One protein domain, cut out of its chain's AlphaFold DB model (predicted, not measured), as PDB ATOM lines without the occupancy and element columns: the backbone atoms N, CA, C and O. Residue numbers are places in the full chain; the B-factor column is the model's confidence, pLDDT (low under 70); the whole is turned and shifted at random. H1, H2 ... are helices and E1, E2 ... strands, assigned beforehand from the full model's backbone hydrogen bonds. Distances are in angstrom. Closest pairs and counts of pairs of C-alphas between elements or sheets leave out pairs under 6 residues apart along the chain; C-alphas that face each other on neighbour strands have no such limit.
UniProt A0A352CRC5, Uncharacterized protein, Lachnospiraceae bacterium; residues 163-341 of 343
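This is residues 163 to 341 of the 343 residues of an uncharacterized protein of Lachnospiraceae bacterium (UniProt A0A352CRC5). What is the main picture? A sheet of four strands is sandwiched between helices, with H1 and the long H4 on one face and the short H5 on the other. H2 and H3 lie off these layers, and the long unnamed stretch of residues 281 to 313 loops outward, tied back to E3 by a short parallel pairing of residues 305 to 306 with 279 to 280. What makes it up, and how large is it? The 179 printed residues are of mixed class, with H1 E1 H2 H3 E2 H4 E3 H5 E4 along the chain and an antiparallel sheet in the order E1 E2 E4 E3. The whole is compact, with a radius of gyration of the C-alphas of 15.5 A and spans of 41 by 39 by 30 A.

Where does the first half begin? H1, residues 164 to 175, begins at C-alpha 164 (36.878, 27.362, 9.290) and measures 16.6 A. E1 is residues 180 to 184, H2 193 to 201, H3 220 to 227, and E2, residues 232 to 241, measures 30.4 A. What follows? H4, residues 248 to 272, begins at C-alpha 248 (40.525, 21.211, -30.085) and measures 36.7 A. E3 is residues 277 to 280, H5 314 to 321, and E4, residues 331 to 340, measures 29.4 A and ends at C-alpha 340 (31.674, 33.798, 0.538).

How are the strands joined? N 182 and O 235 are 2.9 A apart between E1 and E2, N 234 and O 338 are 2.8 A apart between E2 and E4, and N 279 and O 337 are 2.8 A apart between E4 and E3. E2, H4 and E3 form a split strand-helix-strand unit, two strands running the same way with E4 between them, and its crossover is right-handed. How do the helices stand to the sheet? H4 lies over E4 at a height over the sheet of 8.0 A and runs along the strands; H5, on the opposite face at 8.8 A, runs slantwise to them. H1, on the same face as H4, touches it with residues 262 to 269 of H4 alone, the closest C-alphas being those of Leu 173 and Ala 265, 5.7 A apart. H3 only grazes the sheet with residues 226 to 227, and H2 is not on it. Are the helix backbones complete? Each O i to N i+4 pair is within hydrogen-bond range in H1, H2, H3 and H5, and 20 of 21 in H4.

How far does it reach? The two C-alphas farthest apart, those of Asp 294 and Gly 328, are 42.8 A apart. Are there cuts, long links or weak places? The printed part has no cut, and the links H2 to H3 and E3 to H5 are long. The mean pLDDT of the printed part is 92.8, and no printed residue is under 70.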
ATOM      1  N   GLY A 163      40.708  30.395   8.251       75.38
ATOM      2  CA  GLY A 163      39.466  30.225   9.015       75.38
ATOM      3  C   GLY A 163      38.663  28.974   8.616       75.38
ATOM      4  O   GLY A 163      38.841  28.417   7.531       75.38
ATOM      5  N   SER A 164      37.731  28.553   9.480       82.38
ATOM      6  CA  SER A 164      36.878  27.362   9.290       82.38
ATOM      7  C   SER A 164      36.156  27.348   7.938       82.38
ATOM      8  O   SER A 164      36.156  26.328   7.248       82.38
ATOM      9  N   SER A 165      35.584  28.484   7.527       90.69
ATOM     10  CA  SER A 165      34.865  28.608   6.256       90.69
ATOM     11  C   SER A 165      35.780  28.379   5.051       90.69
ATOM     12  O   SER A 165      35.411  27.661   4.124       90.69
ATOM     13  N   ALA A 166      36.997  28.927   5.079       89.69
ATOM     14  CA  ALA A 166      37.959  28.755   4.000       89.69
ATOM     15  C   ALA A 166      38.403  27.288   3.871       89.69
ATOM     16  O   ALA A 166      38.397  26.720   2.775       89.69
ATOM     17  N   ALA A 167      38.724  26.634   4.988       89.12
ATOM     18  CA  ALA A 167      39.051  25.211   4.984       89.12
ATOM     19  C   ALA A 167      37.905  24.369   4.398       89.12
ATOM     20  O   ALA A 167      38.143  23.477   3.581       89.12
ATOM     21  N   ARG A 168      36.658  24.712   4.745       91.56
ATOM     22  CA  ARG A 168      35.472  24.007   4.260       91.56
ATOM     23  C   ARG A 168      35.229  24.190   2.762       91.56
ATOM     24  O   ARG A 168      34.994  23.204   2.068       91.56
ATOM     25  N   ILE A 169      35.329  25.415   2.240       93.31
ATOM     26  CA  ILE A 169      35.230  25.662   0.793       93.31
ATOM     27  C   ILE A 169      36.311  24.870   0.048       93.31
ATOM     28  O   ILE A 169      35.995  24.173  -0.915       93.31
ATOM     29  N   ARG A 170      37.560  24.892   0.531       91.56
ATOM     30  CA  ARG A 170      38.662  24.130  -0.074       91.56
ATOM     31  C   ARG A 170      38.372  22.630  -0.097       91.56
ATOM     32  O   ARG A 170      38.562  21.996  -1.129       91.56
ATOM     33  N   GLU A 171      37.881  22.069   1.005       89.38
ATOM     34  CA  GLU A 171      37.498  20.657   1.091       89.38
ATOM     35  C   GLU A 171      36.427  20.292   0.046       89.38
ATOM     36  O   GLU A 171      36.549  19.278  -0.644       89.38
ATOM     37  N   LEU A 172      35.393  21.126  -0.104       92.25
ATOM     38  CA  LEU A 172      34.326  20.914  -1.087       92.25
ATOM     39  C   LEU A 172      34.846  20.997  -2.528       92.25
ATOM     40  O   LEU A 172      34.431  20.195  -3.366       92.25
ATOM     41  N   LEU A 173      35.775  21.911  -2.816       92.88
ATOM     42  CA  LEU A 173      36.430  22.012  -4.123       92.88
ATOM     43  C   LEU A 173      37.270  20.753  -4.421       92.88
ATOM     44  O   LEU A 173      37.095  20.139  -5.475       92.88
ATOM     45  N   LEU A 174      38.107  20.319  -3.470       86.75
ATOM     46  CA  LEU A 174      38.971  19.135  -3.600       86.75
ATOM     47  C   LEU A 174      38.167  17.846  -3.819       86.75
ATOM     48  O   LEU A 174      38.494  17.048  -4.701       86.75
ATOM     49  N   LYS A 175      37.076  17.650  -3.066       84.31
ATOM     50  CA  LYS A 175      36.184  16.485  -3.221       84.31
ATOM     51  C   LYS A 175      35.530  16.399  -4.598       84.31
ATOM     52  O   LYS A 175      35.172  15.307  -5.027       84.31
ATOM     53  N   ASN A 176      35.388  17.532  -5.283       85.50
ATOM     54  CA  ASN A 176      34.819  17.624  -6.625       85.50
ATOM     55  C   ASN A 176      35.900  17.769  -7.713       85.50
ATOM     56  O   ASN A 176      35.619  18.239  -8.810       85.50
ATOM     57  N   GLY A 177      37.141  17.364  -7.421       80.81
ATOM     58  CA  GLY A 177      38.207  17.227  -8.414       80.81
ATOM     59  C   GLY A 177      38.910  18.525  -8.815       80.81
ATOM     60  O   GLY A 177      39.693  18.498  -9.764       80.81
ATOM     61  N   LEU A 178      38.654  19.644  -8.130       88.19
ATOM     62  CA  LEU A 178      39.391  20.902  -8.309       88.19
ATOM     63  C   LEU A 178      40.683  20.842  -7.478       88.19
ATOM     64  O   LEU A 178      40.678  20.277  -6.391       88.19
ATOM     65  N   LEU A 179      41.801  21.345  -8.006       71.69
ATOM     66  CA  LEU A 179      43.142  20.943  -7.555       71.69
ATOM     67  C   LEU A 179      43.767  21.946  -6.589       71.69
ATOM     68  O   LEU A 179      44.108  21.602  -5.460       71.69
ATOM     69  N   GLU A 180      43.933  23.185  -7.042       82.75
ATOM     70  CA  GLU A 180      44.557  24.243  -6.258       82.75
ATOM     71  C   GLU A 180      43.504  25.276  -5.902       82.75
ATOM     72  O   GLU A 180      42.686  25.648  -6.742       82.75
ATOM     73  N   SER A 181      43.531  25.747  -4.658       89.88
ATOM     74  CA  SER A 181      42.812  26.952  -4.271       89.88
ATOM     75  C   SER A 181      43.706  27.891  -3.475       89.88
ATOM     76  O   SER A 181      44.631  27.453  -2.785       89.88
ATOM     77  N   GLY A 182      43.429  29.180  -3.586       91.50
ATOM     78  CA  GLY A 182      44.116  30.237  -2.868       91.50
ATOM     79  C   GLY A 182      43.122  31.282  -2.391       91.50
ATOM     80  O   GLY A 182      42.163  31.599  -3.099       91.50
ATOM     81  N   ILE A 183      43.327  31.773  -1.172       94.12
ATOM     82  CA  ILE A 183      42.414  32.706  -0.511       94.12
ATOM     83  C   ILE A 183      42.841  34.130  -0.843       94.12
ATOM     84  O   ILE A 183      44.027  34.451  -0.806       94.12
ATOM     85  N   LEU A 184      41.862  34.975  -1.142       95.56
ATOM     86  CA  LEU A 184      42.020  36.414  -1.305       95.56
ATOM     87  C   LEU A 184      40.894  37.142  -0.570       95.56
ATOM     88  O   LEU A 184      39.853  36.557  -0.262       95.56
ATOM     89  N   HIS A 185      41.073  38.440  -0.365       96.62
ATOM     90  CA  HIS A 185      39.995  39.356  -0.019       96.62
ATOM     91  C   HIS A 185      39.518  40.108  -1.265       96.62
ATOM     92  O   HIS A 185      40.310  40.375  -2.173       96.62
ATOM     93  N   PRO A 186      38.240  40.529  -1.340       97.00
ATOM     94  CA  PRO A 186      37.769  41.328  -2.473       97.00
ATOM     95  C   PRO A 186      38.553  42.629  -2.700       97.00
ATOM     96  O   PRO A 186      38.623  43.102  -3.833       97.00
ATOM     97  N   SER A 187      39.194  43.173  -1.659       96.56
ATOM     98  CA  SER A 187      40.114  44.315  -1.755       96.56
ATOM     99  C   SER A 187      41.385  44.032  -2.563       96.56
ATOM    100  O   SER A 187      41.996  44.972  -3.063       96.56
ATOM    101  N   ASP A 188      41.778  42.766  -2.721       96.50
ATOM    102  CA  ASP A 188      42.978  42.374  -3.472       96.50
ATOM    103  C   ASP A 188      42.741  42.355  -4.989       96.50
ATOM    104  O   ASP A 188      43.698  42.294  -5.775       96.50
ATOM    105  N   LEU A 189      41.470  42.390  -5.404       97.31
ATOM    106  CA  LEU A 189      41.039  42.230  -6.787       97.31
ATOM    107  C   LEU A 189      41.268  43.490  -7.618       97.31
ATOM    108  O   LEU A 189      40.879  44.601  -7.250       97.31
ATOM    109  N   VAL A 190      41.810  43.281  -8.815       96.50
ATOM    110  CA  VAL A 190      41.964  44.325  -9.828       96.50
ATOM    111  C   VAL A 190      41.013  44.042 -10.987       96.50
ATOM    112  O   VAL A 190      40.961  42.934 -11.515       96.50
ATOM    113  N   PHE A 191      40.235  45.059 -11.357       97.25
ATOM    114  CA  PHE A 191      39.203  44.988 -12.389       97.25
ATOM    115  C   PHE A 191      39.688  45.763 -13.614       97.25
ATOM    116  O   PHE A 191      39.733  46.992 -13.577       97.25
ATOM    117  N   TYR A 192      40.035  45.050 -14.682       96.81
ATOM    118  CA  TYR A 192      40.628  45.599 -15.900       96.81
ATOM    119  C   TYR A 192      39.563  45.912 -16.961       96.81
ATOM    120  O   TYR A 192      38.931  44.994 -17.507       96.81
ATOM    121  N   PRO A 193      39.368  47.191 -17.331       96.50
ATOM    122  CA  PRO A 193      38.542  47.563 -18.481       96.50
ATOM    123  C   PRO A 193      39.033  46.945 -19.800       96.50
ATOM    124  O   PRO A 193      38.237  46.689 -20.709       96.50
ATOM    125  N   GLU A 194      40.330  46.669 -19.912       96.25
ATOM    126  CA  GLU A 194      40.964  46.048 -21.073       96.25
ATOM    127  C   GLU A 194      40.453  44.619 -21.269       96.25
ATOM    128  O   GLU A 194      40.087  44.253 -22.384       96.25
ATOM    129  N   VAL A 195      40.303  43.843 -20.188       94.56
ATOM    130  CA  VAL A 195      39.727  42.487 -20.246       94.56
ATOM    131  C   VAL A 195      38.283  42.544 -20.758       94.56
ATOM    132  O   VAL A 195      37.902  41.797 -21.661       94.56
ATOM    133  N   ARG A 196      37.484  43.518 -20.300       93.75
ATOM    134  CA  ARG A 196      36.128  43.752 -20.834       93.75
ATOM    135  C   ARG A 196      36.134  44.161 -22.307       93.75
ATOM    136  O   ARG A 196      35.186  43.859 -23.032       93.75
ATOM    137  N   SER A 197      37.176  44.856 -22.748       94.81
ATOM    138  CA  SER A 197      37.352  45.238 -24.149       94.81
ATOM    139  C   SER A 197      37.699  44.028 -25.018       94.81
ATOM    140  O   SER A 197      37.172  43.921 -26.122       94.81
ATOM    141  N   LEU A 198      38.472  43.067 -24.501       93.75
ATOM    142  CA  LEU A 198      38.700  41.778 -25.165       93.75
ATOM    143  C   LEU A 198      37.395  40.990 -25.331       93.75
ATOM    144  O   LEU A 198      37.141  40.469 -26.416       93.75
ATOM    145  N   CYS A 199      36.514  40.980 -24.322       93.50
ATOM    146  CA  CYS A 199      35.187  40.372 -24.476       93.50
ATOM    147  C   CYS A 199      34.395  41.017 -25.627       93.50
ATOM    148  O   CYS A 199      33.788  40.300 -26.413       93.50
ATOM    149  N   LYS A 200      34.432  42.351 -25.775       95.06
ATOM    150  CA  LYS A 200      33.745  43.066 -26.871       95.06
ATOM    151  C   LYS A 200      34.292  42.724 -28.259       95.06
ATOM    152  O   LYS A 200      33.527  42.732 -29.215       95.06
ATOM    153  N   GLN A 201      35.587  42.414 -28.372       96.12
ATOM    154  CA  GLN A 201      36.178  41.925 -29.627       96.12
ATOM    155  C   GLN A 201      35.632  40.546 -30.025       96.12
ATOM    156  O   GLN A 201      35.754  40.151 -31.180       96.12
ATOM    157  N   ASN A 202      35.026  39.826 -29.077       93.62
ATOM    158  CA  ASN A 202      34.245  38.617 -29.300       93.62
ATOM    159  C   ASN A 202      34.982  37.489 -30.043       93.62
ATOM    160  O   ASN A 202      34.362  36.728 -30.782       93.62
ATOM    161  N   LYS A 203      36.294  37.333 -29.823       91.81
ATOM    162  CA  LYS A 203      37.071  36.238 -30.437       91.81
ATOM    163  C   LYS A 203      36.539  34.846 -30.069       91.81
ATOM    164  O   LYS A 203      36.641  33.935 -30.877       91.81
ATOM    165  N   CYS A 204      35.940  34.693 -28.884       89.88
ATOM    166  CA  CYS A 204      35.299  33.444 -28.457       89.88
ATOM    167  C   CYS A 204      33.864  33.264 -28.993       89.88
ATOM    168  O   CYS A 204      33.279  32.198 -28.819       89.88
ATOM    169  N   GLY A 205      33.266  34.292 -29.609       92.56
ATOM    170  CA  GLY A 205      31.910  34.246 -30.168       92.56
ATOM    171  C   GLY A 205      30.765  34.319 -29.147       92.56
ATOM    172  O   GLY A 205      29.613  34.107 -29.518       92.56
ATOM    173  N   ARG A 206      31.044  34.598 -27.864       94.00
ATOM    174  CA  ARG A 206      30.060  34.508 -26.768       94.00
ATOM    175  C   ARG A 206      29.555  35.842 -26.211       94.00
ATOM    176  O   ARG A 206      28.563  35.856 -25.476       94.00
ATOM    177  N   TYR A 207      30.170  36.964 -26.569       95.44
ATOM    178  CA  TYR A 207      29.722  38.302 -26.170       95.44
ATOM    179  C   TYR A 207      28.297  38.581 -26.664       95.44
ATOM    180  O   TYR A 207      27.986  38.305 -27.816       95.44
ATOM    181  N   GLN A 208      27.428  39.116 -25.797       95.81
ATOM    182  CA  GLN A 208      25.999  39.356 -26.083       95.81
ATOM    183  C   GLN A 208      25.164  38.114 -26.444       95.81
ATOM    184  O   GLN A 208      24.033  38.265 -26.896       95.81
ATOM    185  N   THR A 209      25.657  36.894 -26.211       95.12
ATOM    186  CA  THR A 209      24.910  35.666 -26.565       95.12
ATOM    187  C   THR A 209      24.374  34.891 -25.366       95.12
ATOM    188  O   THR A 209      23.523  34.020 -25.540       95.12
ATOM    189  N   THR A 210      24.858  35.168 -24.147       96.56
ATOM    190  CA  THR A 210      24.472  34.409 -22.949       96.56
ATOM    191  C   THR A 210      24.362  35.279 -21.702       96.56
ATOM    192  O   THR A 210      25.033  36.303 -21.587       96.56
ATOM    193  N   TRP A 211      23.593  34.797 -20.720       97.31
ATOM    194  CA  TRP A 211      23.523  35.372 -19.371       97.31
ATOM    195  C   TRP A 211      24.854  35.308 -18.593       97.31
ATOM    196  O   TRP A 211      25.027  36.038 -17.625       97.31
ATOM    197  N   ALA A 212      25.805  34.467 -19.017       96.38
ATOM    198  CA  ALA A 212      27.099  34.277 -18.352       96.38
ATOM    199  C   ALA A 212      28.208  35.228 -18.828       96.38
ATOM    200  O   ALA A 212      29.300  35.253 -18.249       96.38
ATOM    201  N   CYS A 213      27.938  36.002 -19.881       96.44
ATOM    202  CA  CYS A 213      28.920  36.859 -20.529       96.44
ATOM    203  C   CYS A 213      28.476  38.325 -20.550       96.44
ATOM    204  O   CYS A 213      27.289  38.636 -20.456       96.44
ATOM    205  N   PRO A 214      29.420  39.264 -20.707       96.31
ATOM    206  CA  PRO A 214      29.086  40.660 -20.944       96.31
ATOM    207  C   PRO A 214      28.179  40.841 -22.179       96.31
ATOM    208  O   PRO A 214      28.359  40.137 -23.176       96.31
ATOM    209  N   PRO A 215      27.237  41.803 -22.156       96.31
ATOM    210  CA  PRO A 215      26.926  42.733 -21.069       96.31
ATOM    211  C   PRO A 215      25.983  42.161 -19.995       96.31
ATOM    212  O   PRO A 215      25.767  42.839 -18.998       96.31
ATOM    213  N   ALA A 216      25.461  40.939 -20.152       96.94
ATOM    214  CA  ALA A 216      24.459  40.356 -19.254       96.94
ATOM    215  C   ALA A 216      24.903  40.269 -17.786       96.94
ATOM    216  O   ALA A 216      24.094  40.449 -16.880       96.94
ATOM    217  N   VAL A 217      26.200  40.059 -17.543       96.19
ATOM    218  CA  VAL A 217      26.770  40.000 -16.182       96.19
ATOM    219  C   VAL A 217      26.764  41.347 -15.439       96.19
ATOM    220  O   VAL A 217      26.987  41.364 -14.223       96.19
ATOM    221  N   GLY A 218      26.492  42.444 -16.154       96.94
ATOM    222  CA  GLY A 218      26.537  43.824 -15.675       96.94
ATOM    223  C   GLY A 218      27.733  44.613 -16.212       96.94
ATOM    224  O   GLY A 218      28.588  44.106 -16.955       96.94
ATOM    225  N   THR A 219      27.782  45.886 -15.843       97.12
ATOM    226  CA  THR A 219      28.937  46.778 -15.968       97.12
ATOM    227  C   THR A 219      30.083  46.320 -15.064       97.12
ATOM    228  O   THR A 219      29.893  45.544 -14.129       97.12
ATOM    229  N   LEU A 220      31.295  46.812 -15.331       96.81
ATOM    230  CA  LEU A 220      32.456  46.485 -14.500       96.81
ATOM    231  C   LEU A 220      32.267  46.954 -13.045       96.81
ATOM    232  O   LEU A 220      32.674  46.264 -12.117       96.81
ATOM    233  N   GLU A 221      31.591  48.089 -12.859       97.81
ATOM    234  CA  GLU A 221      31.284  48.647 -11.543       97.81
ATOM    235  C   GLU A 221      30.239  47.813 -10.790       97.81
ATOM    236  O   GLU A 221      30.395  47.534  -9.606       97.81
ATOM    237  N   GLU A 222      29.202  47.320 -11.472       98.31
ATOM    238  CA  GLU A 222      28.245  46.383 -10.867       98.31
ATOM    239  C   GLU A 222      28.909  45.057 -10.478       98.31
ATOM    240  O   GLU A 222      28.619  44.519  -9.408       98.31
ATOM    241  N   CYS A 223      29.824  44.539 -11.308       98.00
ATOM    242  CA  CYS A 223      30.633  43.363 -10.976       98.00
ATOM    243  C   CYS A 223      31.489  43.611  -9.727       98.00
ATOM    244  O   CYS A 223      31.465  42.791  -8.807       98.00
ATOM    245  N   ARG A 224      32.179  44.759  -9.654       97.94
ATOM    246  CA  ARG A 224      32.958  45.175  -8.479       97.94
ATOM    247  C   ARG A 224      32.089  45.231  -7.231       97.94
ATOM    248  O   ARG A 224      32.395  44.566  -6.245       97.94
ATOM    249  N   ASN A 225      30.976  45.955  -7.289       98.25
ATOM    250  CA  ASN A 225      30.061  46.103  -6.160       98.25
ATOM    251  C   ASN A 225      29.454  44.768  -5.717       98.25
ATOM    252  O   ASN A 225      29.176  44.588  -4.537       98.25
ATOM    253  N   ARG A 226      29.273  43.807  -6.630       98.19
ATOM    254  CA  ARG A 226      28.847  42.446  -6.280       98.19
ATOM    255  C   ARG A 226      29.936  41.692  -5.516       98.19
ATOM    256  O   ARG A 226      29.621  41.085  -4.502       98.19
ATOM    257  N   CYS A 227      31.190  41.756  -5.962       98.19
ATOM    258  CA  CYS A 227      32.326  41.126  -5.279       98.19
ATOM    259  C   CYS A 227      32.592  41.718  -3.886       98.19
ATOM    260  O   CYS A 227      32.917  40.974  -2.968       98.19
ATOM    261  N   MET A 228      32.412  43.030  -3.707       98.06
ATOM    262  CA  MET A 228      32.671  43.726  -2.433       98.06
ATOM    263  C   MET A 228      31.651  43.422  -1.321       98.06
ATOM    264  O   MET A 228      31.819  43.887  -0.199       98.06
ATOM    265  N   LYS A 229      30.595  42.649  -1.605       97.94
ATOM    266  CA  LYS A 229      29.621  42.186  -0.596       97.94
ATOM    267  C   LYS A 229      30.114  40.999   0.234       97.94
ATOM    268  O   LYS A 229      29.403  40.574   1.140       97.94
ATOM    269  N   TYR A 230      31.268  40.445  -0.125       98.12
ATOM    270  CA  TYR A 230      31.822  39.246   0.481       98.12
ATOM    271  C   TYR A 230      33.044  39.582   1.338       98.12
ATOM    272  O   TYR A 230      33.723  40.578   1.094       98.12
ATOM    273  N   GLU A 231      33.336  38.758   2.337       96.44
ATOM    274  CA  GLU A 231      34.523  38.928   3.186       96.44
ATOM    275  C   GLU A 231      35.774  38.300   2.561       96.44
ATOM    276  O   GLU A 231      36.877  38.846   2.659       96.44
ATOM    277  N   GLU A 232      35.598  37.159   1.897       96.12
ATOM    278  CA  GLU A 232      36.676  36.356   1.326       96.12
ATOM    279  C   GLU A 232      36.270  35.775  -0.030       96.12
ATOM    280  O   GLU A 232      35.090  35.669  -0.387       96.12
ATOM    281  N   LEU A 233      37.280  35.367  -0.792       96.88
ATOM    282  CA  LEU A 233      37.109  34.497  -1.938       96.88
ATOM    283  C   LEU A 233      38.194  33.424  -1.980       96.88
ATOM    284  O   LEU A 233      39.314  33.629  -1.517       96.88
ATOM    285  N   GLN A 234      37.872  32.302  -2.614       95.88
ATOM    286  CA  GLN A 234      38.853  31.329  -3.067       95.88
ATOM    287  C   GLN A 234      38.899  31.291  -4.580       95.88
ATOM    288  O   GLN A 234      37.912  30.948  -5.230       95.88
ATOM    289  N   VAL A 235      40.064  31.616  -5.127       97.00
ATOM    290  CA  VAL A 235      40.397  31.332  -6.521       97.00
ATOM    291  C   VAL A 235      40.792  29.872  -6.579       97.00
ATOM    292  O   VAL A 235      41.601  29.435  -5.765       97.00
ATOM    293  N   PHE A 236      40.229  29.122  -7.514       96.06
ATOM    294  CA  PHE A 236      40.528  27.708  -7.667       96.06
ATOM    295  C   PHE A 236      40.836  27.360  -9.117       96.06
ATOM    296  O   PHE A 236      40.410  28.061 -10.036       96.06
ATOM    297  N   SER A 237      41.565  26.271  -9.328       94.69
ATOM    298  CA  SER A 237      41.921  25.803 -10.661       94.69
ATOM    299  C   SER A 237      41.847  24.288 -10.797       94.69
ATOM    300  O   SER A 237      41.826  23.540  -9.817       94.69
ATOM    301  N   LYS A 238      41.810  23.833 -12.048       92.69
ATOM    302  CA  LYS A 238      42.068  22.442 -12.412       92.69
ATOM    303  C   LYS A 238      42.826  22.403 -13.729       92.69
ATOM    304  O   LYS A 238      42.484  23.119 -14.672       92.69
ATOM    305  N   ALA A 239      43.856  21.572 -13.754       91.56
ATOM    306  CA  ALA A 239      44.657  21.295 -14.928       91.56
ATOM    307  C   ALA A 239      44.221  19.972 -15.562       91.56
ATOM    308  O   ALA A 239      43.836  19.033 -14.863       91.56
ATOM    309  N   PHE A 240      44.298  19.911 -16.884       89.88
ATOM    310  CA  PHE A 240      43.917  18.758 -17.689       89.88
ATOM    311  C   PHE A 240      45.056  18.401 -18.637       89.88
ATOM    312  O   PHE A 240      45.662  19.321 -19.194       89.88
ATOM    313  N   PRO A 241      45.349  17.106 -18.845       86.31
ATOM    314  CA  PRO A 241      46.362  16.681 -19.796       86.31
ATOM    315  C   PRO A 241      45.871  16.987 -21.211       86.31
ATOM    316  O   PRO A 241      44.931  16.372 -21.708       86.31
ATOM    317  N   VAL A 242      46.503  17.969 -21.842       86.25
ATOM    318  CA  VAL A 242      46.284  18.345 -23.239       86.25
ATOM    319  C   VAL A 242      47.672  18.590 -23.804       86.25
ATOM    320  O   VAL A 242      48.277  19.633 -23.567       86.25
ATOM    321  N   THR A 243      48.220  17.561 -24.442       72.94
ATOM    322  CA  THR A 243      49.615  17.530 -24.896       72.94
ATOM    323  C   THR A 243      49.803  18.159 -26.268       72.94
ATOM    324  O   THR A 243      50.862  18.731 -26.522       72.94
ATOM    325  N   ASP A 244      48.782  18.095 -27.124       78.12
ATOM    326  CA  ASP A 244      48.755  18.782 -28.412       78.12
ATOM    327  C   ASP A 244      47.930  20.080 -28.309       78.12
ATOM    328  O   ASP A 244      46.722  20.021 -28.058       78.12
ATOM    329  N   PRO A 245      48.538  21.267 -28.514       73.62
ATOM    330  CA  PRO A 245      47.816  22.539 -28.514       73.62
ATOM    331  C   PRO A 245      46.787  22.674 -29.649       73.62
ATOM    332  O   PRO A 245      45.956  23.583 -29.594       73.62
ATOM    333  N   PHE A 246      46.829  21.809 -30.667       79.69
ATOM    334  CA  PHE A 246      45.871  21.786 -31.775       79.69
ATOM    335  C   PHE A 246      44.753  20.745 -31.597       79.69
ATOM    336  O   PHE A 246      43.832  20.701 -32.418       79.69
ATOM    337  N   ASP A 247      44.756  19.969 -30.506       82.75
ATOM    338  CA  ASP A 247      43.676  19.039 -30.166       82.75
ATOM    339  C   ASP A 247      42.482  19.801 -29.564       82.75
ATOM    340  O   ASP A 247      42.255  19.856 -28.349       82.75
ATOM    341  N   PHE A 248      41.707  20.432 -30.450       84.56
ATOM    342  CA  PHE A 248      40.525  21.211 -30.085       84.56
ATOM    343  C   PHE A 248      39.483  20.380 -29.329       84.56
ATOM    344  O   PHE A 248      38.831  20.907 -28.426       84.56
ATOM    345  N   ASP A 249      39.353  19.089 -29.646       82.62
ATOM    346  CA  ASP A 249      38.427  18.188 -28.961       82.62
ATOM    347  C   ASP A 249      38.879  17.932 -27.519       82.62
ATOM    348  O   ASP A 249      38.064  17.970 -26.597       82.62
ATOM    349  N   ALA A 250      40.176  17.703 -27.283       83.31
ATOM    350  CA  ALA A 250      40.709  17.573 -25.927       83.31
ATOM    351  C   ALA A 250      40.518  18.864 -25.124       83.31
ATOM    352  O   ALA A 250      40.067  18.806 -23.979       83.31
ATOM    353  N   PHE A 251      40.776  20.025 -25.732       88.19
ATOM    354  CA  PHE A 251      40.543  21.316 -25.088       88.19
ATOM    355  C   PHE A 251      39.062  21.529 -24.728       88.19
ATOM    356  O   PHE A 251      38.747  21.935 -23.607       88.19
ATOM    357  N   GLN A 252      38.138  21.227 -25.646       87.69
ATOM    358  CA  GLN A 252      36.697  21.338 -25.399       87.69
ATOM    359  C   GLN A 252      36.217  20.370 -24.313       87.69
ATOM    360  O   GLN A 252      35.454  20.776 -23.437       87.69
ATOM    361  N   ASN A 253      36.691  19.124 -24.324       86.44
ATOM    362  CA  ASN A 253      36.360  18.136 -23.298       86.44
ATOM    363  C   ASN A 253      36.881  18.561 -21.919       86.44
ATOM    364  O   ASN A 253      36.127  18.526 -20.951       86.44
ATOM    365  N   ALA A 254      38.125  19.042 -21.835       90.00
ATOM    366  CA  ALA A 254      38.695  19.579 -20.600       90.00
ATOM    367  C   ALA A 254      37.883  20.776 -20.069       90.00
ATOM    368  O   ALA A 254      37.602  20.877 -18.875       90.00
ATOM    369  N   MET A 255      37.444  21.666 -20.963       91.19
ATOM    370  CA  MET A 255      36.587  22.795 -20.607       91.19
ATOM    371  C   MET A 255      35.218  22.340 -20.085       91.19
ATOM    372  O   MET A 255      34.734  22.888 -19.093       91.19
ATOM    373  N   HIS A 256      34.592  21.361 -20.745       89.50
ATOM    374  CA  HIS A 256      33.306  20.802 -20.331       89.50
ATOM    375  C   HIS A 256      33.423  20.145 -18.956       89.50
ATOM    376  O   HIS A 256      32.661  20.473 -18.046       89.50
ATOM    377  N   GLU A 257      34.435  19.297 -18.777       89.94
ATOM    378  CA  GLU A 257      34.696  18.621 -17.513       89.94
ATOM    379  C   GLU A 257      34.952  19.644 -16.398       89.94
ATOM    380  O   GLU A 257      34.424  19.510 -15.297       89.94
ATOM    381  N   PHE A 258      35.697  20.726 -16.657       93.50
ATOM    382  CA  PHE A 258      35.861  21.798 -15.672       93.50
ATOM    383  C   PHE A 258      34.517  22.373 -15.210       93.50
ATOM    384  O   PHE A 258      34.277  22.465 -14.007       93.50
ATOM    385  N   LYS A 259      33.614  22.709 -16.139       92.50
ATOM    386  CA  LYS A 259      32.283  23.249 -15.804       92.50
ATOM    387  C   LYS A 259      31.433  22.258 -15.016       92.50
ATOM    388  O   LYS A 259      30.678  22.674 -14.134       92.50
ATOM    389  N   GLU A 260      31.541  20.966 -15.315       91.19
ATOM    390  CA  GLU A 260      30.888  19.914 -14.537       91.19
ATOM    391  C   GLU A 260      31.435  19.857 -13.108       91.19
ATOM    392  O   GLU A 260      30.644  19.892 -12.168       91.19
ATOM    393  N   ASN A 261      32.761  19.891 -12.931       91.81
ATOM    394  CA  ASN A 261      33.386  19.936 -11.603       91.81
ATOM    395  C   ASN A 261      32.924  21.168 -10.804       91.81
ATOM    396  O   ASN A 261      32.563  21.042  -9.632       91.81
ATOM    397  N   VAL A 262      32.850  22.349 -11.436       95.12
ATOM    398  CA  VAL A 262      32.319  23.565 -10.791       95.12
ATOM    399  C   VAL A 262      30.854  23.395 -10.401       95.12
ATOM    400  O   VAL A 262      30.474  23.770  -9.296       95.12
ATOM    401  N   GLN A 263      30.021  22.813 -11.265       92.88
ATOM    402  CA  GLN A 263      28.617  22.557 -10.939       92.88
ATOM    403  C   GLN A 263      28.472  21.583  -9.763       92.88
ATOM    404  O   GLN A 263      27.674  21.847  -8.866       92.88
ATOM    405  N   CYS A 264      29.236  20.490  -9.755       92.38
ATOM    406  CA  CYS A 264      29.222  19.508  -8.675       92.38
ATOM    407  C   CYS A 264      29.717  20.101  -7.349       92.38
ATOM    408  O   CYS A 264      29.164  19.773  -6.303       92.38
ATOM    409  N   ALA A 265      30.691  21.018  -7.382       94.38
ATOM    410  CA  ALA A 265      31.136  21.756  -6.202       94.38
ATOM    411  C   ALA A 265      30.118  22.815  -5.742       94.38
ATOM    412  O   ALA A 265      29.951  23.041  -4.545       94.38
ATOM    413  N   ALA A 266      29.420  23.462  -6.677       95.06
ATOM    414  CA  ALA A 266      28.506  24.559  -6.379       95.06
ATOM    415  C   ALA A 266      27.297  24.136  -5.541       95.06
ATOM    416  O   ALA A 266      26.856  24.909  -4.691       95.06
ATOM    417  N   ASP A 267      26.757  22.940  -5.777       93.19
ATOM    418  CA  ASP A 267      25.573  22.450  -5.066       93.19
ATOM    419  C   ASP A 267      25.817  22.311  -3.546       93.19
ATOM    420  O   ASP A 267      25.100  22.963  -2.786       93.19
ATOM    421  N   PRO A 268      26.837  21.572  -3.055       95.00
ATOM    422  CA  PRO A 268      27.132  21.514  -1.625       95.00
ATOM    423  C   PRO A 268      27.646  22.848  -1.066       95.00
ATOM    424  O   PRO A 268      27.296  23.196   0.059       95.00
ATOM    425  N   ILE A 269      28.401  23.642  -1.841       95.69
ATOM    426  CA  ILE A 269      28.831  24.979  -1.395       95.69
ATOM    427  C   ILE A 269      27.620  25.855  -1.088       95.69
ATOM    428  O   ILE A 269      27.601  26.499  -0.051       95.69
ATOM    429  N   ARG A 270      26.584  25.858  -1.932       95.12
ATOM    430  CA  ARG A 270      25.377  26.667  -1.694       95.12
ATOM    431  C   ARG A 270      24.480  26.137  -0.581       95.12
ATOM    432  O   ARG A 270      23.669  26.897  -0.066       95.12
ATOM    433  N   VAL A 271      24.598  24.866  -0.203       94.88
ATOM    434  CA  VAL A 271      23.908  24.352   0.991       94.88
ATOM    435  C   VAL A 271      24.483  24.994   2.255       94.88
ATOM    436  O   VAL A 271      23.727  25.346   3.154       94.88
ATOM    437  N   GLU A 272      25.803  25.173   2.312       94.81
ATOM    438  CA  GLU A 272      26.501  25.702   3.494       94.81
ATOM    439  C   GLU A 272      26.720  27.224   3.440       94.81
ATOM    440  O   GLU A 272      26.735  27.888   4.471       94.81
ATOM    441  N   PHE A 273      26.835  27.781   2.234       95.81
ATOM    442  CA  PHE A 273      27.064  29.193   1.930       95.81
ATOM    443  C   PHE A 273      26.038  29.653   0.878       95.81
ATOM    444  O   PHE A 273      26.379  29.818  -0.299       95.81
ATOM    445  N   PRO A 274      24.760  29.841   1.254       94.75
ATOM    446  CA  PRO A 274      23.661  30.065   0.305       94.75
ATOM    447  C   PRO A 274      23.832  31.315  -0.561       94.75
ATOM    448  O   PRO A 274      23.436  31.321  -1.726       94.75
ATOM    449  N   GLU A 275      24.495  32.339  -0.027       94.81
ATOM    450  CA  GLU A 275      24.763  33.589  -0.739       94.81
ATOM    451  C   GLU A 275      26.048  33.546  -1.579       94.81
ATOM    452  O   GLU A 275      26.413  34.558  -2.178       94.81
ATOM    453  N   ALA A 276      26.759  32.411  -1.633       96.69
ATOM    454  CA  ALA A 276      28.040  32.320  -2.324       96.69
ATOM    455  C   ALA A 276      27.919  32.677  -3.813       96.69
ATOM    456  O   ALA A 276      27.119  32.107  -4.567       96.69
ATOM    457  N   LEU A 277      28.777  33.596  -4.259       97.38
ATOM    458  CA  LEU A 277      28.935  33.909  -5.674       97.38
ATOM    459  C   LEU A 277      30.016  33.005  -6.259       97.38
ATOM    460  O   LEU A 277      31.174  33.067  -5.856       97.38
ATOM    461  N   ILE A 278      29.641  32.210  -7.258       97.31
ATOM    462  CA  ILE A 278      30.552  31.300  -7.952       97.31
ATOM    463  C   ILE A 278      30.759  31.790  -9.384       97.31
ATOM    464  O   ILE A 278      29.799  31.955 -10.144       97.31
ATOM    465  N   LEU A 279      32.022  32.009  -9.739       97.44
ATOM    466  CA  LEU A 279      32.496  32.298 -11.088       97.44
ATOM    467  C   LEU A 279      33.188  31.057 -11.656       97.44
ATOM    468  O   LEU A 279      33.861  30.326 -10.928       97.44
ATOM    469  N   SER A 280      33.041  30.842 -12.959       95.19
ATOM    470  CA  SER A 280      33.645  29.725 -13.694       95.19
ATOM    471  C   SER A 280      34.484  30.247 -14.860       95.19
ATOM    472  O   SER A 280      34.536  31.453 -15.120       95.19
ATOM    473  N   ASN A 281      35.115  29.329 -15.586       89.19
ATOM    474  CA  ASN A 281      35.716  29.611 -16.879       89.19
ATOM    475  C   ASN A 281      34.646  29.852 -17.957       89.19
ATOM    476  O   ASN A 281      33.597  29.200 -17.975       89.19
ATOM    477  N   GLU A 282      34.979  30.716 -18.915       86.19
ATOM    478  CA  GLU A 282      34.281  30.809 -20.200       86.19
ATOM    479  C   GLU A 282      32.759  31.077 -20.104       86.19
ATOM    480  O   GLU A 282      32.202  31.465 -19.076       86.19
ATOM    481  N   SER A 283      32.059  30.951 -21.234       90.50
ATOM    482  CA  SER A 283      30.607  31.164 -21.331       90.50
ATOM    483  C   SER A 283      29.760  29.951 -20.917       90.50
ATOM    484  O   SER A 283      30.221  28.809 -20.929       90.50
ATOM    485  N   CYS A 284      28.470  30.182 -20.666       92.44
ATOM    486  CA  CYS A 284      27.479  29.127 -20.444       92.44
ATOM    487  C   CYS A 284      27.036  28.465 -21.762       92.44
ATOM    488  O   CYS A 284      26.671  29.142 -22.721       92.44
ATOM    489  N   ASP A 285      26.995  27.136 -21.778       89.88
ATOM    490  CA  ASP A 285      26.637  26.276 -22.917       89.88
ATOM    491  C   ASP A 285      25.479  25.308 -22.610       89.88
ATOM    492  O   ASP A 285      25.146  24.444 -23.413       89.88
ATOM    493  N   ARG A 286      24.793  25.483 -21.473       90.56
ATOM    494  CA  ARG A 286      23.728  24.570 -21.009       90.56
ATOM    495  C   ARG A 286      22.504  24.488 -21.914       90.56
ATOM    496  O   ARG A 286      21.762  23.515 -21.877       90.56
ATOM    497  N   CYS A 287      22.209  25.571 -22.621       92.44
ATOM    498  CA  CYS A 287      21.051  25.676 -23.495       92.44
ATOM    499  C   CYS A 287      21.515  25.653 -24.944       92.44
ATOM    500  O   CYS A 287      22.427  26.400 -25.282       92.44
ATOM    501  N   GLN A 288      20.792  24.946 -25.815       91.06
ATOM    502  CA  GLN A 288      21.037  25.004 -27.260       91.06
ATOM    503  C   GLN A 288      20.973  26.447 -27.803       91.06
ATOM    504  O   GLN A 288      21.825  26.858 -28.582       91.06
ATOM    505  N   LYS A 289      19.991  27.239 -27.349       94.38
ATOM    506  CA  LYS A 289      19.886  28.686 -27.609       94.38
ATOM    507  C   LYS A 289      19.615  29.424 -26.306       94.38
ATOM    508  O   LYS A 289      18.621  29.115 -25.653       94.38
ATOM    509  N   CYS A 290      20.460  30.370 -25.906       96.94
ATOM    510  CA  CYS A 290      20.239  31.140 -24.677       96.94
ATOM    511  C   CYS A 290      18.986  32.030 -24.778       96.94
ATOM    512  O   CYS A 290      18.581  32.409 -25.873       96.94
ATOM    513  N   THR A 291      18.376  32.359 -23.636       97.19
ATOM    514  CA  THR A 291      17.233  33.285 -23.554       97.19
ATOM    515  C   THR A 291      17.646  34.753 -23.467       97.19
ATOM    516  O   THR A 291      16.783  35.620 -23.482       97.19
ATOM    517  N   TRP A 292      18.944  35.047 -23.360       96.31
ATOM    518  CA  TRP A 292      19.443  36.418 -23.386       96.31
ATOM    519  C   TRP A 292      19.204  37.071 -24.766       96.31
ATOM    520  O   TRP A 292      19.495  36.417 -25.770       96.31
ATOM    521  N   PRO A 293      18.776  38.349 -24.839       95.94
ATOM    522  CA  PRO A 293      18.320  39.214 -23.740       95.94
ATOM    523  C   PRO A 293      16.809  39.110 -23.458       95.94
ATOM    524  O   PRO A 293      16.309  39.747 -22.536       95.94
ATOM    525  N   ASP A 294      16.088  38.325 -24.254       97.06
ATOM    526  CA  ASP A 294      14.632  38.381 -24.386       97.06
ATOM    527  C   ASP A 294      13.862  37.847 -23.168       97.06
ATOM    528  O   ASP A 294      12.701  38.198 -22.956       97.06
ATOM    529  N   SER A 295      14.447  36.942 -22.380       97.31
ATOM    530  CA  SER A 295      13.773  36.313 -21.237       97.31
ATOM    531  C   SER A 295      14.756  35.824 -20.170       97.31
ATOM    532  O   SER A 295      15.905  35.514 -20.498       97.31
ATOM    533  N   PRO A 296      14.323  35.675 -18.901       97.38
ATOM    534  CA  PRO A 296      15.183  35.190 -17.825       97.38
ATOM    535  C   PRO A 296      15.904  33.878 -18.158       97.38
ATOM    536  O   PRO A 296      15.445  33.068 -18.971       97.38
ATOM    537  N   CYS A 297      17.053  33.654 -17.521       97.00
ATOM    538  CA  CYS A 297      17.783  32.397 -17.658       97.00
ATOM    539  C   CYS A 297      16.892  31.218 -17.237       97.00
ATOM    540  O   CYS A 297      16.260  31.260 -16.186       97.00
ATOM    541  N   ARG A 298      16.884  30.136 -18.028       97.00
ATOM    542  CA  ARG A 298      16.153  28.898 -17.689       97.00
ATOM    543  C   ARG A 298      16.775  28.122 -16.527       97.00
ATOM    544  O   ARG A 298      16.098  27.320 -15.897       97.00
ATOM    545  N   PHE A 299      18.057  28.359 -16.249       95.12
ATOM    546  CA  PHE A 299      18.818  27.671 -15.205       95.12
ATOM    547  C   PHE A 299      19.641  28.672 -14.377       95.12
ATOM    548  O   PHE A 299      20.871  28.606 -14.393       95.12
ATOM    549  N   PRO A 300      19.003  29.622 -13.668       92.00
ATOM    550  CA  PRO A 300      19.714  30.710 -12.997       92.00
ATOM    551  C   PRO A 300      20.707  30.187 -11.949       92.00
ATOM    552  O   PRO A 300      21.857  30.610 -11.939       92.00
ATOM    553  N   GLY A 301      20.328  29.172 -11.164       88.81
ATOM    554  CA  GLY A 301      21.217  28.533 -10.184       88.81
ATOM    555  C   GLY A 301      22.379  27.734 -10.792       88.81
ATOM    556  O   GLY A 301      23.298  27.355 -10.079       88.81
ATOM    557  N   LYS A 302      22.380  27.485 -12.103       91.12
ATOM    558  CA  LYS A 302      23.454  26.755 -12.797       91.12
ATOM    559  C   LYS A 302      24.207  27.636 -13.800       91.12
ATOM    560  O   LYS A 302      25.057  27.148 -14.543       91.12
ATOM    561  N   CYS A 303      23.881  28.926 -13.860       94.50
ATOM    562  CA  CYS A 303      24.525  29.898 -14.729       94.50
ATOM    563  C   CYS A 303      25.686  30.555 -13.979       94.50
ATOM    564  O   CYS A 303      25.481  31.481 -13.200       94.50
ATOM    565  N   PHE A 304      26.902  30.071 -14.215       96.12
ATOM    566  CA  PHE A 304      28.112  30.678 -13.666       96.12
ATOM    567  C   PHE A 304      28.623  31.745 -14.625       96.12
ATOM    568  O   PHE A 304      28.707  31.510 -15.829       96.12
ATOM    569  N   HIS A 305      28.931  32.929 -14.104       96.75
ATOM    570  CA  HIS A 305      29.543  33.979 -14.907       96.75
ATOM    571  C   HIS A 305      31.023  33.665 -15.155       96.75
ATOM    572  O   HIS A 305      31.695  33.128 -14.274       96.75
ATOM    573  N   SER A 306      31.525  34.057 -16.328       95.25
ATOM    574  CA  SER A 306      32.967  34.026 -16.621       95.25
ATOM    575  C   SER A 306      33.761  34.941 -15.680       95.25
ATOM    576  O   SER A 306      33.343  36.077 -15.419       95.25
ATOM    577  N   ILE A 307      34.933  34.482 -15.233       95.88
ATOM    578  CA  ILE A 307      35.927  35.299 -14.512       95.88
ATOM    579  C   ILE A 307      36.320  36.535 -15.335       95.88
ATOM    580  O   ILE A 307      36.316  37.662 -14.837       95.88
ATOM    581  N   GLU A 308      36.592  36.349 -16.623       95.56
ATOM    582  CA  GLU A 308      36.975  37.410 -17.556       95.56
ATOM    583  C   GLU A 308      35.821  38.397 -17.776       95.56
ATOM    584  O   GLU A 308      36.029  39.601 -17.940       95.56
ATOM    585  N   GLY A 309      34.576  37.919 -17.696       95.50
ATOM    586  CA  GLY A 309      33.386  38.762 -17.745       95.50
ATOM    587  C   GLY A 309      33.320  39.782 -16.607       95.50
ATOM    588  O   GLY A 309      32.739  40.854 -16.800       95.50
ATOM    589  N   TYR A 310      33.953  39.488 -15.468       97.19
ATOM    590  CA  TYR A 310      34.114  40.402 -14.332       97.19
ATOM    591  C   TYR A 310      35.325  41.333 -14.482       97.19
ATOM    592  O   TYR A 310      35.535  42.196 -13.638       97.19
ATOM    593  N   GLY A 311      36.090  41.218 -15.570       96.56
ATOM    594  CA  GLY A 311      37.277  42.031 -15.829       96.56
ATOM    595  C   GLY A 311      38.532  41.539 -15.112       96.56
ATOM    596  O   GLY A 311      39.478  42.306 -14.962       96.56
ATOM    597  N   PHE A 312      38.557  40.288 -14.655       97.19
ATOM    598  CA  PHE A 312      39.737  39.719 -14.016       97.19
ATOM    599  C   PHE A 312      40.722  39.180 -15.052       97.19
ATOM    600  O   PHE A 312      40.347  38.438 -15.960       97.19
ATOM    601  N   LEU A 313      41.998  39.527 -14.885       96.00
ATOM    602  CA  LEU A 313      43.093  38.896 -15.609       96.00
ATOM    603  C   LEU A 313      43.506  37.624 -14.858       96.00
ATOM    604  O   LEU A 313      44.102  37.698 -13.784       96.00
ATOM    605  N   VAL A 314      43.192  36.458 -15.426       95.12
ATOM    606  CA  VAL A 314      43.358  35.149 -14.766       95.12
ATOM    607  C   VAL A 314      44.788  34.912 -14.268       95.12
ATOM    608  O   VAL A 314      44.974  34.436 -13.152       95.12
ATOM    609  N   SER A 315      45.804  35.300 -15.044       95.19
ATOM    610  CA  SER A 315      47.213  35.132 -14.662       95.19
ATOM    611  C   SER A 315      47.599  35.937 -13.419       95.19
ATOM    612  O   SER A 315      48.372  35.468 -12.586       95.19
ATOM    613  N   GLU A 316      47.058  37.146 -13.269       95.81
ATOM    614  CA  GLU A 316      47.289  37.962 -12.077       95.81
ATOM    615  C   GLU A 316      46.491  37.447 -10.882       95.81
ATOM    616  O   GLU A 316      47.017  37.398  -9.769       95.81
ATOM    617  N   LEU A 317      45.249  37.023 -11.118       95.56
ATOM    618  CA  LEU A 317      44.397  36.446 -10.086       95.56
ATOM    619  C   LEU A 317      45.037  35.185  -9.483       95.56
ATOM    620  O   LEU A 317      45.129  35.074  -8.263       95.56
ATOM    621  N   ALA A 318      45.561  34.290 -10.330       95.31
ATOM    622  CA  ALA A 318      46.308  33.107  -9.911       95.31
ATOM    623  C   ALA A 318      47.555  33.477  -9.089       95.31
ATOM    624  O   ALA A 318      47.755  32.949  -7.996       95.31
ATOM    625  N   LYS A 319      48.347  34.452  -9.566       94.69
ATOM    626  CA  LYS A 319      49.542  34.937  -8.859       94.69
ATOM    627  C   LYS A 319      49.213  35.488  -7.472       94.69
ATOM    628  O   LYS A 319      49.909  35.160  -6.518       94.69
ATOM    629  N   LYS A 320      48.179  36.328  -7.355       95.25
ATOM    630  CA  LYS A 320      47.738  36.894  -6.070       95.25
ATOM    631  C   LYS A 320      47.285  35.794  -5.114       95.25
ATOM    632  O   LYS A 320      47.665  35.824  -3.953       95.25
ATOM    633  N   ALA A 321      46.522  34.825  -5.616       94.56
ATOM    634  CA  ALA A 321      46.036  33.695  -4.831       94.56
ATOM    635  C   ALA A 321      47.141  32.687  -4.454       94.56
ATOM    636  O   ALA A 321      46.884  31.766  -3.684       94.56
ATOM    637  N   GLY A 322      48.361  32.833  -4.983       93.06
ATOM    638  CA  GLY A 322      49.462  31.911  -4.710       93.06
ATOM    639  C   GLY A 322      49.279  30.527  -5.340       93.06
ATOM    640  O   GLY A 322      49.849  29.563  -4.839       93.06
ATOM    641  N   ILE A 323      48.494  30.423  -6.418       92.38
ATOM    642  CA  ILE A 323      48.274  29.174  -7.165       92.38
ATOM    643  C   ILE A 323      48.961  29.224  -8.531       92.38
ATOM    644  O   ILE A 323      49.229  30.298  -9.082       92.38
ATOM    645  N   ARG A 324      49.246  28.056  -9.106       90.94
ATOM    646  CA  ARG A 324      49.932  27.960 -10.394       90.94
ATOM    647  C   ARG A 324      49.021  28.365 -11.541       90.94
ATOM    648  O   ARG A 324      47.894  27.892 -11.672       90.94
ATOM    649  N   TYR A 325      49.556  29.221 -12.410       90.50
ATOM    650  CA  TYR A 325      48.894  29.588 -13.659       90.50
ATOM    651  C   TYR A 325      49.042  28.499 -14.738       90.50
ATOM    652  O   TYR A 325      48.096  28.234 -15.475       90.50
ATOM    653  N   LEU A 326      50.213  27.855 -14.805       88.00
ATOM    654  CA  LEU A 326      50.558  26.808 -15.773       88.00
ATOM    655  C   LEU A 326      51.046  25.553 -15.044       88.00
ATOM    656  O   LEU A 326      51.723  25.662 -14.022       88.00
ATOM    657  N   HIS A 327      50.725  24.385 -15.599       88.06
ATOM    658  CA  HIS A 327      51.061  23.064 -15.057       88.06
ATOM    659  C   HIS A 327      51.860  22.250 -16.092       88.06
ATOM    660  O   HIS A 327      51.506  21.118 -16.432       88.06
ATOM    661  N   GLY A 328      52.889  22.872 -16.671       81.88
ATOM    662  CA  GLY A 328      53.691  22.305 -17.759       81.88
ATOM    663  C   GLY A 328      53.109  22.496 -19.161       81.88
ATOM    664  O   GLY A 328      51.954  22.872 -19.340       81.88
ATOM    665  N   SER A 329      53.927  22.215 -20.180       77.19
ATOM    666  CA  SER A 329      53.571  22.353 -21.602       77.19
ATOM    667  C   SER A 329      52.569  21.311 -22.108       77.19
ATOM    668  O   SER A 329      52.070  21.450 -23.216       77.19
ATOM    669  N   GLY A 330      52.295  20.266 -21.322       82.00
ATOM    670  CA  GLY A 330      51.354  19.194 -21.655       82.00
ATOM    671  C   GLY A 330      49.992  19.334 -20.981       82.00
ATOM    672  O   GLY A 330      49.317  18.326 -20.761       82.00
ATOM    673  N   SER A 331      49.614  20.545 -20.566       89.00
ATOM    674  CA  SER A 331      48.347  20.773 -19.885       89.00
ATOM    675  C   SER A 331      47.675  22.088 -20.253       89.00
ATOM    676  O   SER A 331      48.305  23.072 -20.638       89.00
ATOM    677  N   VAL A 332      46.359  22.107 -20.061       91.31
ATOM    678  CA  VAL A 332      45.555  23.329 -20.006       91.31
ATOM    679  C   VAL A 332      45.025  23.500 -18.588       91.31
ATOM    680  O   VAL A 332      44.603  22.531 -17.961       91.31
ATOM    681  N   THR A 333      45.043  24.729 -18.072       92.75
ATOM    682  CA  THR A 333      44.521  25.048 -16.736       92.75
ATOM    683  C   THR A 333      43.333  25.991 -16.846       92.75
ATOM    684  O   THR A 333      43.431  27.053 -17.460       92.75
ATOM    685  N   PHE A 334      42.219  25.617 -16.223       94.69
ATOM    686  CA  PHE A 334      41.029  26.456 -16.102       94.69
ATOM    687  C   PHE A 334      40.866  26.947 -14.666       94.69
ATOM    688  O   PHE A 334      41.292  26.281 -13.722       94.69
ATOM    689  N   PHE A 335      40.240  28.116 -14.518       96.31
ATOM    690  CA  PHE A 335      40.100  28.815 -13.244       96.31
ATOM    691  C   PHE A 335      38.638  29.134 -12.944       96.31
ATOM    692  O   PHE A 335      37.826  29.361 -13.842       96.31
ATOM    693  N   GLY A 336      38.324  29.166 -11.656       97.06
ATOM    694  CA  GLY A 336      37.051  29.593 -11.095       97.06
ATOM    695  C   GLY A 336      37.287  30.381  -9.805       97.06
ATOM    696  O   GLY A 336      38.416  30.483  -9.317       97.06
ATOM    697  N   ALA A 337      36.233  30.984  -9.264       97.62
ATOM    698  CA  ALA A 337      36.301  31.661  -7.975       97.62
ATOM    699  C   ALA A 337      35.012  31.462  -7.179       97.62
ATOM    700  O   ALA A 337      33.924  31.509  -7.751       97.62
ATOM    701  N   VAL A 338      35.124  31.276  -5.866       97.69
ATOM    702  CA  VAL A 338      33.987  31.257  -4.937       97.69
ATOM    703  C   VAL A 338      34.151  32.398  -3.949       97.69
ATOM    704  O   VAL A 338      35.122  32.414  -3.204       97.69
ATOM    705  N   PHE A 339      33.210  33.331  -3.933       98.06
ATOM    706  CA  PHE A 339      33.120  34.406  -2.950       98.06
ATOM    707  C   PHE A 339      32.127  34.006  -1.864       98.06
ATOM    708  O   PHE A 339      31.040  33.519  -2.183       98.06
ATOM    709  N   TYR A 340      32.483  34.220  -0.602       97.06
ATOM    710  CA  TYR A 340      31.674  33.798   0.538       97.06
ATOM    711  C   TYR A 340      31.865  34.728   1.744       97.06
ATOM    712  O   TYR A 340      32.830  35.488   1.838       97.06
ATOM    713  N   ASN A 341      30.905  34.671   2.665       94.94
ATOM    714  CA  ASN A 341      31.016  35.281   3.986       94.94
ATOM    715  C   ASN A 341      31.371  34.198   4.998       94.94
ATOM    716  O   ASN A 341      30.962  33.045   4.842       94.94
TER     717      ASN A 341